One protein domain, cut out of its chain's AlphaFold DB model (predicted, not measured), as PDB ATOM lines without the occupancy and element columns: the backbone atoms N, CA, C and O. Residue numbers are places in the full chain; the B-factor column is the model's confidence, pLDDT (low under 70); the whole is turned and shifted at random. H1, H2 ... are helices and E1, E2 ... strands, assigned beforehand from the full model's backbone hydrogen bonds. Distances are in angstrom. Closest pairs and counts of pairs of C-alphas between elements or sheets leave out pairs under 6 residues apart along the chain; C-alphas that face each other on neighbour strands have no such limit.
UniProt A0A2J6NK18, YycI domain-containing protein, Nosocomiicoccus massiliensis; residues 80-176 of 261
ATOM      1  N   HIS A  80      47.389   5.004  -1.667       91.19
ATOM      2  CA  HIS A  80      46.542   5.931  -0.947       91.19
ATOM      3  C   HIS A  80      45.945   5.257   0.288       91.19
ATOM      4  O   HIS A  80      45.282   4.223   0.180       91.19
ATOM      5  N   GLU A  81      46.136   5.877   1.448       86.75
ATOM      6  CA  GLU A  81      45.421   5.512   2.665       86.75
ATOM      7  C   GLU A  81      44.025   6.121   2.664       86.75
ATOM      8  O   GLU A  81      43.850   7.342   2.703       86.75
ATOM      9  N   PHE A  82      43.016   5.259   2.668       84.62
ATOM     10  CA  PHE A  82      41.642   5.684   2.876       84.62
ATOM     11  C   PHE A  82      41.366   5.849   4.372       84.62
ATOM     12  O   PHE A  82      41.823   5.059   5.190       84.62
ATOM     13  N   GLN A  83      40.600   6.876   4.736       73.06
ATOM     14  CA  GLN A  83      40.228   7.143   6.133       73.06
ATOM     15  C   GLN A  83      38.949   6.403   6.581       73.06
ATOM     16  O   GLN A  83      38.578   6.477   7.750       73.06
ATOM     17  N   SER A  84      38.243   5.752   5.651       65.81
ATOM     18  CA  SER A  84      36.959   5.057   5.838       65.81
ATOM     19  C   SER A  84      37.141   3.580   6.228       65.81
ATOM     20  O   SER A  84      38.206   3.204   6.706       65.81
ATOM     21  N   GLU A  85      36.103   2.742   6.080       64.25
ATOM     22  CA  GLU A  85      36.167   1.291   6.315       64.25
ATOM     23  C   GLU A  85      37.249   0.639   5.439       64.25
ATOM     24  O   GLU A  85      37.042   0.260   4.288       64.25
ATOM     25  N   THR A  86      38.456   0.552   5.991       69.19
ATOM     26  CA  THR A  86      39.599  -0.063   5.335       69.19
ATOM     27  C   THR A  86      39.692  -1.530   5.699       69.19
ATOM     28  O   THR A  86      39.692  -1.886   6.879       69.19
ATOM     29  N   SER A  87      39.859  -2.378   4.688       69.81
ATOM     30  CA  SER A  87      40.300  -3.756   4.882       69.81
ATOM     31  C   SER A  87      41.712  -3.904   4.337       69.81
ATOM     32  O   SER A  87      42.031  -3.387   3.266       69.81
ATOM     33  N   MET A  88      42.560  -4.602   5.087       63.78
ATOM     34  CA  MET A  88      43.864  -5.029   4.601       63.78
ATOM     35  C   MET A  88      43.682  -6.405   3.976       63.78
ATOM     36  O   MET A  88      43.209  -7.333   4.638       63.78
ATOM     37  N   ASN A  89      43.996  -6.533   2.692       67.12
ATOM     38  CA  ASN A  89      43.875  -7.821   2.024       67.12
ATOM     39  C   ASN A  89      45.035  -8.764   2.410       67.12
ATOM     40  O   ASN A  89      45.966  -8.385   3.123       67.12
ATOM     41  N   GLN A  90      44.987 -10.012   1.931       57.47
ATOM     42  CA  GLN A  90      45.993 -11.044   2.246       57.47
ATOM     43  C   GLN A  90      47.423 -10.674   1.808       57.47
ATOM     44  O   GLN A  90      48.377 -11.315   2.243       57.47
ATOM     45  N   SER A  91      47.572  -9.646   0.975       59.91
ATOM     46  CA  SER A  91      48.839  -9.148   0.443       59.91
ATOM     47  C   SER A  91      49.317  -7.864   1.127       59.91
ATOM     48  O   SER A  91      50.207  -7.223   0.590       59.91
ATOM     49  N   GLY A  92      48.727  -7.466   2.263       62.56
ATOM     50  CA  GLY A  92      49.151  -6.265   2.994       62.56
ATOM     51  C   GLY A  92      48.651  -4.946   2.393       62.56
ATOM     52  O   GLY A  92      49.049  -3.871   2.818       62.56
ATOM     53  N   ILE A  93      47.733  -4.997   1.428       71.25
ATOM     54  CA  ILE A  93      47.259  -3.809   0.715       71.25
ATOM     55  C   ILE A  93      46.008  -3.264   1.408       71.25
ATOM     56  O   ILE A  93      44.982  -3.944   1.470       71.25
ATOM     57  N   THR A  94      46.078  -2.018   1.880       74.12
ATOM     58  CA  THR A  94      44.919  -1.242   2.341       74.12
ATOM     59  C   THR A  94      44.002  -0.866   1.176       74.12
ATOM     60  O   THR A  94      44.414  -0.200   0.223       74.12
ATOM     61  N   GLN A  95      42.736  -1.261   1.273       82.81
ATOM     62  CA  GLN A  95      41.693  -0.927   0.307       82.81
ATOM     63  C   GLN A  95      40.504  -0.305   1.029       82.81
ATOM     64  O   GLN A  95      40.175  -0.703   2.147       82.81
ATOM     65  N   ASN A  96      39.841   0.649   0.380       89.06
ATOM     66  CA  ASN A  96      38.523   1.097   0.808       89.06
ATOM     67  C   ASN A  96      37.509   0.017   0.437       89.06
ATOM     68  O   ASN A  96      37.404  -0.336  -0.741       89.06
ATOM     69  N   VAL A  97      36.796  -0.508   1.428       91.31
ATOM     70  CA  VAL A  97      35.800  -1.557   1.224       91.31
ATOM     71  C   VAL A  97      34.442  -1.041   1.651       91.31
ATOM     72  O   VAL A  97      34.292  -0.500   2.740       91.31
ATOM     73  N   PHE A  98      33.451  -1.191   0.782       91.31
ATOM     74  CA  PHE A  98      32.078  -0.804   1.079       91.31
ATOM     75  C   PHE A  98      31.098  -1.637   0.256       91.31
ATOM     76  O   PHE A  98      31.438  -2.173  -0.801       91.31
ATOM     77  N   GLU A  99      29.866  -1.739   0.741       93.12
ATOM     78  CA  GLU A  99      28.799  -2.496   0.093       93.12
ATOM     79  C   GLU A  99      27.696  -1.573  -0.411       93.12
ATOM     80  O   GLU A  99      27.302  -0.611   0.251       93.12
ATOM     81  N   VAL A 100      27.167  -1.901  -1.585       92.44
ATOM     82  CA  VAL A 100      26.060  -1.185  -2.211       92.44
ATOM     83  C   VAL A 100      24.930  -2.171  -2.460       92.44
ATOM     84  O   VAL A 100      25.097  -3.175  -3.155       92.44
ATOM     85  N   LYS A 101      23.765  -1.875  -1.883       90.50
ATOM     86  CA  LYS A 101      22.524  -2.611  -2.138       90.50
ATOM     87  C   LYS A 101      21.775  -1.971  -3.299       90.50
ATOM     88  O   LYS A 101      21.967  -0.794  -3.590       90.50
ATOM     89  N   ASP A 102      20.935  -2.763  -3.958       87.62
ATOM     90  CA  ASP A 102      20.064  -2.317  -5.053       87.62
ATOM     91  C   ASP A 102      20.804  -1.791  -6.302       87.62
ATOM     92  O   ASP A 102      20.231  -1.065  -7.116       87.62
ATOM     93  N   LEU A 103      22.065  -2.195  -6.492       90.31
ATOM     94  CA  LEU A 103      22.828  -1.950  -7.716       90.31
ATOM     95  C   LEU A 103      22.960  -3.250  -8.514       90.31
ATOM     96  O   LEU A 103      23.412  -4.273  -8.006       90.31
ATOM     97  N   GLU A 104      22.554  -3.218  -9.780       88.00
ATOM     98  CA  GLU A 104      22.710  -4.366 -10.672       88.00
ATOM     99  C   GLU A 104      24.175  -4.556 -11.075       88.00
ATOM    100  O   GLU A 104      24.883  -3.585 -11.355       88.00
ATOM    101  N   LEU A 105      24.607  -5.821 -11.164       86.00
ATOM    102  CA  LEU A 105      25.926  -6.186 -11.676       86.00
ATOM    103  C   LEU A 105      25.972  -5.996 -13.202       86.00
ATOM    104  O   LEU A 105      25.862  -6.948 -13.970       86.00
ATOM    105  N   ASP A 106      26.097  -4.743 -13.627       90.50
ATOM    106  CA  ASP A 106      26.246  -4.324 -15.017       90.50
ATOM    107  C   ASP A 106      27.382  -3.304 -15.130       90.50
ATOM    108  O   ASP A 106      27.425  -2.313 -14.398       90.50
ATOM    109  N   SER A 107      28.299  -3.525 -16.074       88.19
ATOM    110  CA  SER A 107      29.506  -2.697 -16.222       88.19
ATOM    111  C   SER A 107      29.217  -1.213 -16.495       88.19
ATOM    112  O   SER A 107      30.012  -0.359 -16.098       88.19
ATOM    113  N   THR A 108      28.088  -0.875 -17.128       91.69
ATOM    114  CA  THR A 108      27.728   0.520 -17.424       91.69
ATOM    115  C   THR A 108      27.133   1.184 -16.189       91.69
ATOM    116  O   THR A 108      27.600   2.245 -15.781       91.69
ATOM    117  N   LYS A 109      26.168   0.529 -15.530       93.81
ATOM    118  CA  LYS A 109      25.561   1.032 -14.285       93.81
ATOM    119  C   LYS A 109      26.587   1.176 -13.164       93.81
ATOM    120  O   LYS A 109      26.599   2.183 -12.459       93.81
ATOM    121  N   ILE A 110      27.483   0.200 -13.029       95.25
ATOM    122  CA  ILE A 110      28.575   0.255 -12.055       95.25
ATOM    123  C   ILE A 110      29.542   1.384 -12.396       95.25
ATOM    124  O   ILE A 110      29.968   2.094 -11.490       95.25
ATOM    125  N   LYS A 111      29.858   1.609 -13.678       95.62
ATOM    126  CA  LYS A 111      30.712   2.736 -14.071       95.62
ATOM    127  C   LYS A 111      30.084   4.077 -13.698       95.62
ATOM    128  O   LYS A 111      30.771   4.924 -13.140       95.62
ATOM    129  N   GLU A 112      28.788   4.254 -13.949       95.38
ATOM    130  CA  GLU A 112      28.072   5.471 -13.553       95.38
ATOM    131  C   GLU A 112      28.075   5.690 -12.038       95.38
ATOM    132  O   GLU A 112      28.195   6.829 -11.588       95.38
ATOM    133  N   TYR A 113      27.938   4.614 -11.258       96.12
ATOM    134  CA  TYR A 113      28.046   4.671  -9.803       96.12
ATOM    135  C   TYR A 113      29.465   5.057  -9.368       96.12
ATOM    136  O   TYR A 113      29.633   5.987  -8.582       96.12
ATOM    137  N   ILE A 114      30.486   4.396  -9.926       96.44
ATOM    138  CA  ILE A 114      31.899   4.687  -9.657       96.44
ATOM    139  C   ILE A 114      32.196   6.165  -9.916       96.44
ATOM    140  O   ILE A 114      32.761   6.832  -9.057       96.44
ATOM    141  N   ASP A 115      31.753   6.707 -11.048       96.50
ATOM    142  CA  ASP A 115      32.034   8.093 -11.433       96.50
ATOM    143  C   ASP A 115      31.431   9.145 -10.504       96.50
ATOM    144  O   ASP A 115      31.960  10.254 -10.420       96.50
ATOM    145  N   LYS A 116      30.328   8.816  -9.827       95.56
ATOM    146  CA  LYS A 116      29.585   9.750  -8.974       95.56
ATOM    147  C   LYS A 116      29.942   9.610  -7.501       95.56
ATOM    148  O   LYS A 116      30.122  10.618  -6.825       95.56
ATOM    149  N   GLU A 117      30.035   8.374  -7.023       94.31
ATOM    150  CA  GLU A 117      30.033   8.063  -5.591       94.31
ATOM    151  C   GLU A 117      31.389   7.555  -5.085       94.31
ATOM    152  O   GLU A 117      31.660   7.603  -3.885       94.31
ATOM    153  N   VAL A 118      32.264   7.067  -5.971       94.25
ATOM    154  CA  VAL A 118      33.547   6.472  -5.574       94.25
ATOM    155  C   VAL A 118      34.669   7.498  -5.678       94.25
ATOM    156  O   VAL A 118      34.754   8.278  -6.630       94.25
ATOM    157  N   PHE A 119      35.565   7.501  -4.686       94.25
ATOM    158  CA  PHE A 119      36.693   8.428  -4.625       94.25
ATOM    159  C   PHE A 119      37.499   8.399  -5.931       94.25
ATOM    160  O   PHE A 119      38.038   7.361  -6.305       94.25
ATOM    161  N   ARG A 120      37.573   9.538  -6.634       95.38
ATOM    162  CA  ARG A 120      38.248   9.669  -7.942       95.38
ATOM    163  C   ARG A 120      37.821   8.605  -8.967       95.38
ATOM    164  O   ARG A 120      38.613   8.212  -9.818       95.38
ATOM    165  N   GLY A 121      36.568   8.153  -8.918       95.81
ATOM    166  CA  GLY A 121      36.061   7.075  -9.771       95.81
ATOM    167  C   GLY A 121      36.174   7.334 -11.277       95.81
ATOM    168  O   GLY A 121      36.420   6.404 -12.045       95.81
ATOM    169  N   SER A 122      36.137   8.604 -11.696       96.56
ATOM    170  CA  SER A 122      36.339   9.011 -13.095       96.56
ATOM    171  C   SER A 122      37.706   8.630 -13.668       96.56
ATOM    172  O   SER A 122      37.878   8.614 -14.884       96.56
ATOM    173  N   GLU A 123      38.685   8.339 -12.811       96.50
ATOM    174  CA  GLU A 123      40.037   7.938 -13.208       96.50
ATOM    175  C   GLU A 123      40.177   6.435 -13.418       96.50
ATOM    176  O   GLU A 123      41.276   5.963 -13.685       96.50
ATOM    177  N   TYR A 124      39.090   5.674 -13.326       96.44
ATOM    178  CA  TYR A 124      39.105   4.240 -13.560       96.44
ATOM    179  C   TYR A 124      38.431   3.888 -14.885       96.44
ATOM    180  O   TYR A 124      37.436   4.493 -15.283       96.44
ATOM    181  N   THR A 125      38.958   2.877 -15.573       94.75
ATOM    182  CA  THR A 125      38.399   2.350 -16.827       94.75
ATOM    183  C   THR A 125      38.125   0.858 -16.706       94.75
ATOM    184  O   THR A 125      38.896   0.134 -16.080       94.75
ATOM    185  N   TYR A 126      37.016   0.411 -17.298       94.50
ATOM    186  CA  TYR A 126      36.585  -0.985 -17.275       94.50
ATOM    187  C   TYR A 126      37.637  -1.907 -17.902       94.50
ATOM    188  O   TYR A 126      38.125  -1.646 -19.002       94.50
ATOM    189  N   ASP A 127      37.974  -2.986 -17.199       92.81
ATOM    190  CA  ASP A 127      38.900  -4.020 -17.650       92.81
ATOM    191  C   ASP A 127      38.107  -5.239 -18.122       92.81
ATOM    192  O   ASP A 127      37.837  -6.168 -17.358       92.81
ATOM    193  N   SER A 128      37.692  -5.212 -19.389       89.25
ATOM    194  CA  SER A 128      36.890  -6.290 -19.969       89.25
ATOM    195  C   SER A 128      37.640  -7.613 -20.066       89.25
ATOM    196  O   SER A 128      36.999  -8.655 -20.052       89.25
ATOM    197  N   GLU A 129      38.972  -7.589 -20.185       86.56
ATOM    198  CA  GLU A 129      39.750  -8.817 -20.355       86.56
ATOM    199  C   GLU A 129      39.890  -9.616 -19.055       86.56
ATOM    200  O   GLU A 129      39.967 -10.837 -19.117       86.56
ATOM    201  N   ASN A 130      39.906  -8.947 -17.896       87.31
ATOM    202  CA  ASN A 130      40.006  -9.613 -16.592       87.31
ATOM    203  C   ASN A 130      38.650  -9.782 -15.883       87.31
ATOM    204  O   ASN A 130      38.573 -10.472 -14.867       87.31
ATOM    205  N   SER A 131      37.589  -9.124 -16.357       88.81
ATOM    206  CA  SER A 131      36.262  -9.216 -15.735       88.81
ATOM    207  C   SER A 131      35.570 -10.535 -16.084       88.81
ATOM    208  O   SER A 131      35.556 -10.964 -17.236       88.81
ATOM    209  N   ILE A 132      34.960 -11.158 -15.078       87.00
ATOM    210  CA  ILE A 132      34.244 -12.438 -15.164       87.00
ATOM    211  C   ILE A 132      32.806 -12.278 -14.642       87.00
ATOM    212  O   ILE A 132      32.439 -11.212 -14.154       87.00
ATOM    213  N   SER A 133      31.981 -13.328 -14.737       83.75
ATOM    214  CA  SER A 133      30.530 -13.271 -14.469       83.75
ATOM    215  C   SER A 133      30.143 -12.558 -13.173       83.75
ATOM    216  O   SER A 133      29.219 -11.754 -13.184       83.75
ATOM    217  N   ASP A 134      30.853 -12.838 -12.080       87.25
ATOM    218  CA  ASP A 134      30.515 -12.357 -10.735       87.25
ATOM    219  C   ASP A 134      31.545 -11.364 -10.184       87.25
ATOM    220  O   ASP A 134      31.511 -10.995  -9.009       87.25
ATOM    221  N   THR A 135      32.507 -10.950 -11.013       91.81
ATOM    222  CA  THR A 135      33.555 -10.014 -10.608       91.81
ATOM    223  C   THR A 135      33.929  -9.082 -11.746       91.81
ATOM    224  O   THR A 135      34.440  -9.505 -12.781       91.81
ATOM    225  N   ILE A 136      33.719  -7.792 -11.515       94.50
ATOM    226  CA  ILE A 136      34.017  -6.722 -12.461       94.50
ATOM    227  C   ILE A 136      35.225  -5.936 -11.957       94.50
ATOM    228  O   ILE A 136      35.315  -5.597 -10.776       94.50
ATOM    229  N   TYR A 137      36.142  -5.613 -12.867       94.75
ATOM    230  CA  TYR A 137      37.342  -4.845 -12.564       94.75
ATOM    231  C   TYR A 137      37.384  -3.522 -13.324       94.75
ATOM    232  O   TYR A 137      37.058  -3.450 -14.510       94.75
ATOM    233  N   TYR A 138      37.868  -2.482 -12.647       95.69
ATOM    234  CA  TYR A 138      38.239  -1.212 -13.262       95.69
ATOM    235  C   TYR A 138      39.660  -0.831 -12.856       95.69
ATOM    236  O   TYR A 138      39.976  -0.779 -11.669       95.69
ATOM    237  N   ASN A 139      40.516  -0.539 -13.828       96.12
ATOM    238  CA  ASN A 139      41.903  -0.147 -13.587       96.12
ATOM    239  C   ASN A 139      42.021   1.375 -13.503       96.12
ATOM    240  O   ASN A 139      41.423   2.079 -14.319       96.12
ATOM    241  N   GLN A 140      42.821   1.870 -12.560       97.00
ATOM    242  CA  GLN A 140      43.193   3.280 -12.500       97.00
ATOM    243  C   GLN A 140      43.967   3.668 -13.765       97.00
ATOM    244  O   GLN A 140      44.804   2.912 -14.262       97.00
ATOM    245  N   MET A 141      43.706   4.866 -14.271       95.62
ATOM    246  CA  MET A 141      44.380   5.464 -15.412       95.62
ATOM    247  C   MET A 141      45.395   6.499 -14.928       95.62
ATOM    248  O   MET A 141      45.101   7.326 -14.066       95.62
ATOM    249  N   TYR A 142      46.581   6.492 -15.528       94.19
ATOM    250  CA  TYR A 142      47.583   7.538 -15.369       94.19
ATOM    251  C   TYR A 142      48.119   7.928 -16.744       94.19
ATOM    252  O   TYR A 142      48.567   7.069 -17.498       94.19
ATOM    253  N   ASP A 143      48.038   9.216 -17.079       91.69
ATOM    254  CA  ASP A 143      48.447   9.750 -18.387       91.69
ATOM    255  C   ASP A 143      47.846   8.972 -19.578       91.69
ATOM    256  O   ASP A 143      48.526   8.569 -20.516       91.69
ATOM    257  N   SER A 144      46.537   8.700 -19.511       91.69
ATOM    258  CA  SER A 144      45.785   7.902 -20.501       91.69
ATOM    259  C   SER A 144      46.218   6.435 -20.644       91.69
ATOM    260  O   SER A 144      45.706   5.726 -21.510       91.69
ATOM    261  N   LEU A 145      47.106   5.948 -19.775       94.19
ATOM    262  CA  LEU A 145      47.560   4.563 -19.734       94.19
ATOM    263  C   LEU A 145      46.983   3.841 -18.503       94.19
ATOM    264  O   LEU A 145      47.055   4.375 -17.394       94.19
ATOM    265  N   PRO A 146      46.420   2.630 -18.655       95.31
ATOM    266  CA  PRO A 146      45.921   1.856 -17.524       95.31
ATOM    267  C   PRO A 146      47.066   1.363 -16.637       95.31
ATOM    268  O   PRO A 146      48.147   1.023 -17.121       95.31
ATOM    269  N   ILE A 147      46.804   1.269 -15.336       95.44
ATOM    270  CA  ILE A 147      47.649   0.573 -14.369       95.44
ATOM    271  C   ILE A 147      47.088  -0.839 -14.204       95.44
ATOM    272  O   ILE A 147      46.002  -1.045 -13.665       95.44
ATOM    273  N   PHE A 148      47.803  -1.820 -14.733       91.25
ATOM    274  CA  PHE A 148      47.388  -3.209 -14.760       91.25
ATOM    275  C   PHE A 148      47.570  -3.909 -13.415       91.25
ATOM    276  O   PHE A 148      48.532  -3.673 -12.686       91.25
ATOM    277  N   ASN A 149      46.656  -4.853 -13.191       67.12
ATOM    278  CA  ASN A 149      46.790  -6.024 -12.332       67.12
ATOM    279  C   ASN A 149      47.472  -5.803 -10.976       67.12
ATOM    280  O   ASN A 149      48.452  -6.461 -10.639       67.12
ATOM    281  N   ASN A 150      46.921  -4.893 -10.176       74.06
ATOM    282  CA  ASN A 150      47.236  -4.830  -8.757       74.06
ATOM    283  C   ASN A 150      46.053  -4.251  -7.970       74.06
ATOM    284  O   ASN A 150      45.436  -3.272  -8.396       74.06
ATOM    285  N   SER A 151      45.757  -4.829  -6.806       82.69
ATOM    286  CA  SER A 151      44.773  -4.305  -5.854       82.69
ATOM    287  C   SER A 151      45.060  -2.876  -5.373       82.69
ATOM    288  O   SER A 151      44.120  -2.222  -4.934       82.69
ATOM    289  N   VAL A 152      46.294  -2.357  -5.485       88.50
ATOM    290  CA  VAL A 152      46.637  -0.971  -5.096       88.50
ATOM    291  C   VAL A 152      46.095   0.111  -6.034       88.50
ATOM    292  O   VAL A 152      46.016   1.261  -5.624       88.50
ATOM    293  N   GLY A 153      45.736  -0.217  -7.279       91.75
ATOM    294  CA  GLY A 153      45.356   0.758  -8.316       91.75
ATOM    295  C   GLY A 153      44.129   0.328  -9.114       91.75
ATOM    296  O   GLY A 153      44.055   0.548 -10.321       91.75
ATOM    297  N   ARG A 154      43.190  -0.362  -8.466       94.50
ATOM    298  CA  ARG A 154      42.040  -1.003  -9.111       94.50
ATOM    299  C   ARG A 154      40.814  -0.933  -8.212       94.50
ATOM    300  O   ARG A 154      40.934  -0.974  -6.991       94.50
ATOM    301  N   ILE A 155      39.640  -0.883  -8.833       95.44
ATOM    302  CA  ILE A 155      38.363  -1.181  -8.186       95.44
ATOM    303  C   ILE A 155      37.955  -2.594  -8.594       95.44
ATOM    304  O   ILE A 155      37.858  -2.898  -9.786       95.44
ATOM    305  N   LYS A 156      37.722  -3.451  -7.606       95.44
ATOM    306  CA  LYS A 156      37.100  -4.765  -7.769       95.44
ATOM    307  C   LYS A 156      35.673  -4.689  -7.247       95.44
ATOM    308  O   LYS A 156      35.453  -4.199  -6.145       95.44
ATOM    309  N   VAL A 157      34.724  -5.180  -8.031       95.38
ATOM    310  CA  VAL A 157      33.313  -5.262  -7.652       95.38
ATOM    311  C   VAL A 157      32.900  -6.720  -7.681       95.38
ATOM    312  O   VAL A 157      32.985  -7.353  -8.732       95.38
ATOM    313  N   VAL A 158      32.485  -7.256  -6.537       94.69
ATOM    314  CA  VAL A 158      32.051  -8.650  -6.380       94.69
ATOM    315  C   VAL A 158      30.581  -8.676  -6.009       94.69
ATOM    316  O   VAL A 158      30.133  -7.881  -5.184       94.69
ATOM    317  N   LYS A 159      29.829  -9.599  -6.606       93.06
ATOM    318  CA  LYS A 159      28.456  -9.865  -6.186       93.06
ATOM    319  C   LYS A 159      28.441 -10.827  -5.001       93.06
ATOM    320  O   LYS A 159      28.870 -11.972  -5.123       93.06
ATOM    321  N   GLU A 160      27.918 -10.363  -3.876       91.81
ATOM    322  CA  GLU A 160      27.789 -11.140  -2.650       91.81
ATOM    323  C   GLU A 160      26.568 -12.069  -2.679       91.81
ATOM    324  O   GLU A 160      25.637 -11.922  -3.481       91.81
ATOM    325  N   SER A 161      26.566 -13.052  -1.776       89.25
ATOM    326  CA  SER A 161      25.513 -14.078  -1.699       89.25
ATOM    327  C   SER A 161      24.117 -13.531  -1.373       89.25
ATOM    328  O   SER A 161      23.117 -14.133  -1.768       89.25
ATOM    329  N   ASP A 162      24.036 -12.389  -0.691       89.50
ATOM    330  CA  ASP A 162      22.786 -11.689  -0.376       89.50
ATOM    331  C   ASP A 162      22.319 -10.755  -1.511       89.50
ATOM    332  O   ASP A 162      21.267 -10.123  -1.406       89.50
ATOM    333  N   GLY A 163      23.077 -10.698  -2.612       86.12
ATOM    334  CA  GLY A 163      22.809  -9.865  -3.777       86.12
ATOM    335  C   GLY A 163      23.400  -8.457  -3.706       86.12
ATOM    336  O   GLY A 163      23.265  -7.731  -4.691       86.12
ATOM    337  N   ALA A 164      24.054  -8.068  -2.605       93.38
ATOM    338  CA  ALA A 164      24.785  -6.806  -2.529       93.38
ATOM    339  C   ALA A 164      26.030  -6.825  -3.431       93.38
ATOM    340  O   ALA A 164      26.570  -7.881  -3.766       93.38
ATOM    341  N   LEU A 165      26.498  -5.641  -3.828       95.06
ATOM    342  CA  LEU A 165      27.776  -5.485  -4.513       95.06
ATOM    343  C   LEU A 165      28.821  -4.968  -3.532       95.06
ATOM    344  O   LEU A 165      28.691  -3.860  -3.010       95.06
ATOM    345  N   ARG A 166      29.871  -5.756  -3.312       94.62
ATOM    346  CA  ARG A 166      31.035  -5.373  -2.520       94.62
ATOM    347  C   ARG A 166      32.073  -4.723  -3.424       94.62
ATOM    348  O   ARG A 166      32.539  -5.334  -4.386       94.62
ATOM    349  N   PHE A 167      32.446  -3.498  -3.093       95.00
ATOM    350  CA  PHE A 167      33.496  -2.745  -3.759       95.00
ATOM    351  C   PHE A 167      34.770  -2.812  -2.928       95.00
ATOM    352  O   PHE A 167      34.744  -2.576  -1.725       95.00
ATOM    353  N   GLU A 168      35.890  -3.092  -3.584       94.62
ATOM    354  CA  GLU A 168      37.230  -3.014  -3.008       94.62
ATOM    355  C   GLU A 168      38.059  -2.079  -3.883       94.62
ATOM    356  O   GLU A 168      38.395  -2.406  -5.024       94.62
ATOM    357  N   GLN A 169      38.355  -0.892  -3.367       94.62
ATOM    358  CA  GLN A 169      39.071   0.149  -4.088       94.62
ATOM    359  C   GLN A 169      40.489   0.314  -3.539       94.62
ATOM    360  O   GLN A 169      40.681   0.634  -2.367       94.62
ATOM    361  N   GLY A 170      41.482   0.198  -4.417       93.81
ATOM    362  CA  GLY A 170      42.814   0.768  -4.225       93.81
ATOM    363  C   GLY A 170      43.028   1.979  -5.129       93.81
ATOM    364  O   GLY A 170      42.476   2.038  -6.230       93.81
ATOM    365  N   TYR A 171      43.832   2.938  -4.673       94.25
ATOM    366  CA  TYR A 171      44.235   4.102  -5.458       94.25
ATOM    367  C   TYR A 171      45.727   4.393  -5.252       94.25
ATOM    368  O   TYR A 171      46.220   4.359  -4.127       94.25
ATOM    369  N   ILE A 172      46.446   4.724  -6.324       95.19
ATOM    370  CA  ILE A 172      47.848   5.147  -6.279       95.19
ATOM    371  C   ILE A 172      47.899   6.665  -6.454       95.19
ATOM    372  O   ILE A 172      47.530   7.216  -7.491       95.19
ATOM    373  N   SER A 173      48.376   7.342  -5.422       94.56
ATOM    374  CA  SER A 173      48.589   8.783  -5.364       94.56
ATOM    375  C   SER A 173      50.043   9.160  -5.671       94.56
ATOM    376  O   SER A 173      50.915   8.300  -5.770       94.56
ATOM    377  N   ASN A 174      50.307  10.460  -5.839       94.94
ATOM    378  CA  ASN A 174      51.658  11.022  -5.992       94.94
ATOM    379  C   ASN A 174      52.515  10.359  -7.088       94.94
ATOM    380  O   ASN A 174      53.733  10.248  -6.953       94.94
ATOM    381  N   ILE A 175      51.875   9.926  -8.182       95.88
ATOM    382  CA  ILE A 175      52.578   9.272  -9.284       95.88
ATOM    383  C   ILE A 175      53.496  10.278  -9.984       95.88
ATOM    384  O   ILE A 175      53.048  11.316 -10.479       95.88
ATOM    385  N   SER A 176      54.782   9.952 -10.039       95.25
ATOM    386  CA  SER A 176      55.834  10.778 -10.628       95.25
ATOM    387  C   SER A 176      56.914   9.917 -11.281       95.25
ATOM    388  O   SER A 176      57.029   8.720 -11.020       95.25
TER     389      SER A 176
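AT A GLANCE: This is residues 80 to 176 of the 261 residues of the protein "YycI domain-containing protein" of Nosocomiicoccus massiliensis (UniProt A0A2J6NK18). What does the model look like at first sight? One strongly twisted antiparallel sheet of seven strands, branched at E4, makes the body, and one helix, H1, packs on it mostly at E3 and E4. E7 runs on into E8, which reaches away from the sheet, its centre the farthest from the mean of the C-alphas. What is it built of? The printed part has 97 residues, with one named helix and eight named strands in the order E1 E2 H1 E3 E4 E5 E6 E7 E8, and its class is mixed. How large is it? It is compact, with a radius of gyration of the C-alphas of 12.6 A, yet elongated in outline, spanning 40 by 26 by 24 A.

HOW THE PARTS SIT: How does the sheet begin? E1, residues 86 to 88, and E2, residues 94 to 100, form an antiparallel hairpin, with N 87 and O 95 within hydrogen-bond range at 3.1 A. On the other side of E2 is antiparallel E7, residues 165 to 169, with N 98 and O 167 3.1 A apart. Where is the helix? H1, residues 107 to 117, is on the sheet, and every O i to N i+4 pair in it is within hydrogen-bond range. Its closest C-alphas to E3, residues 124 to 126, are those of Ser 107 and Tyr 126, 7.4 A apart. Where does the sheet branch? E4, residues 135 to 142, has E3 on one side, with N 125 and O 139 2.9 A apart, and on the other side E5, residues 145 to 148, with N 142 and O 145 2.9 A apart, and E6, residues 154 to 159, with N 138 and O 155 2.9 A apart. E3, E4 and E5 form a meander, each strand the antiparallel neighbour of the one before. What follows? E6 and E7 form a hairpin, with N 156 and O 168 2.9 A apart. E7 runs on at 29 degrees into E8, residues 172 to 176, which pairs with no named strand.

IN THESE COORDINATES: Where do the named elements begin and end? E1 begins at C-alpha 86 at (39.599, -0.063, 5.335), and E8 ends at C-alpha 176 at (55.834, 10.778, -10.628). Which are the longer ones? From first to last C-alpha, E2 measures 19.4 A, H1 15.1 A, E6 16.5 A and E7 12.6 A. E4, the longest strand, runs 23.0 A from C-alpha 135 at (33.555, -10.014, -10.608).

THE WHOLE: What is its greatest reach? The two C-alphas farthest apart are those of Asp 162 and Ser 176, at 41.3 A. Is the backbone unbroken? The printed part has no cut, and no link between named elements is long. Where is confidence low? The pLDDT is under 70 at residues 84 to 92 and at residue 149, against a mean of 88.8 over the printed part.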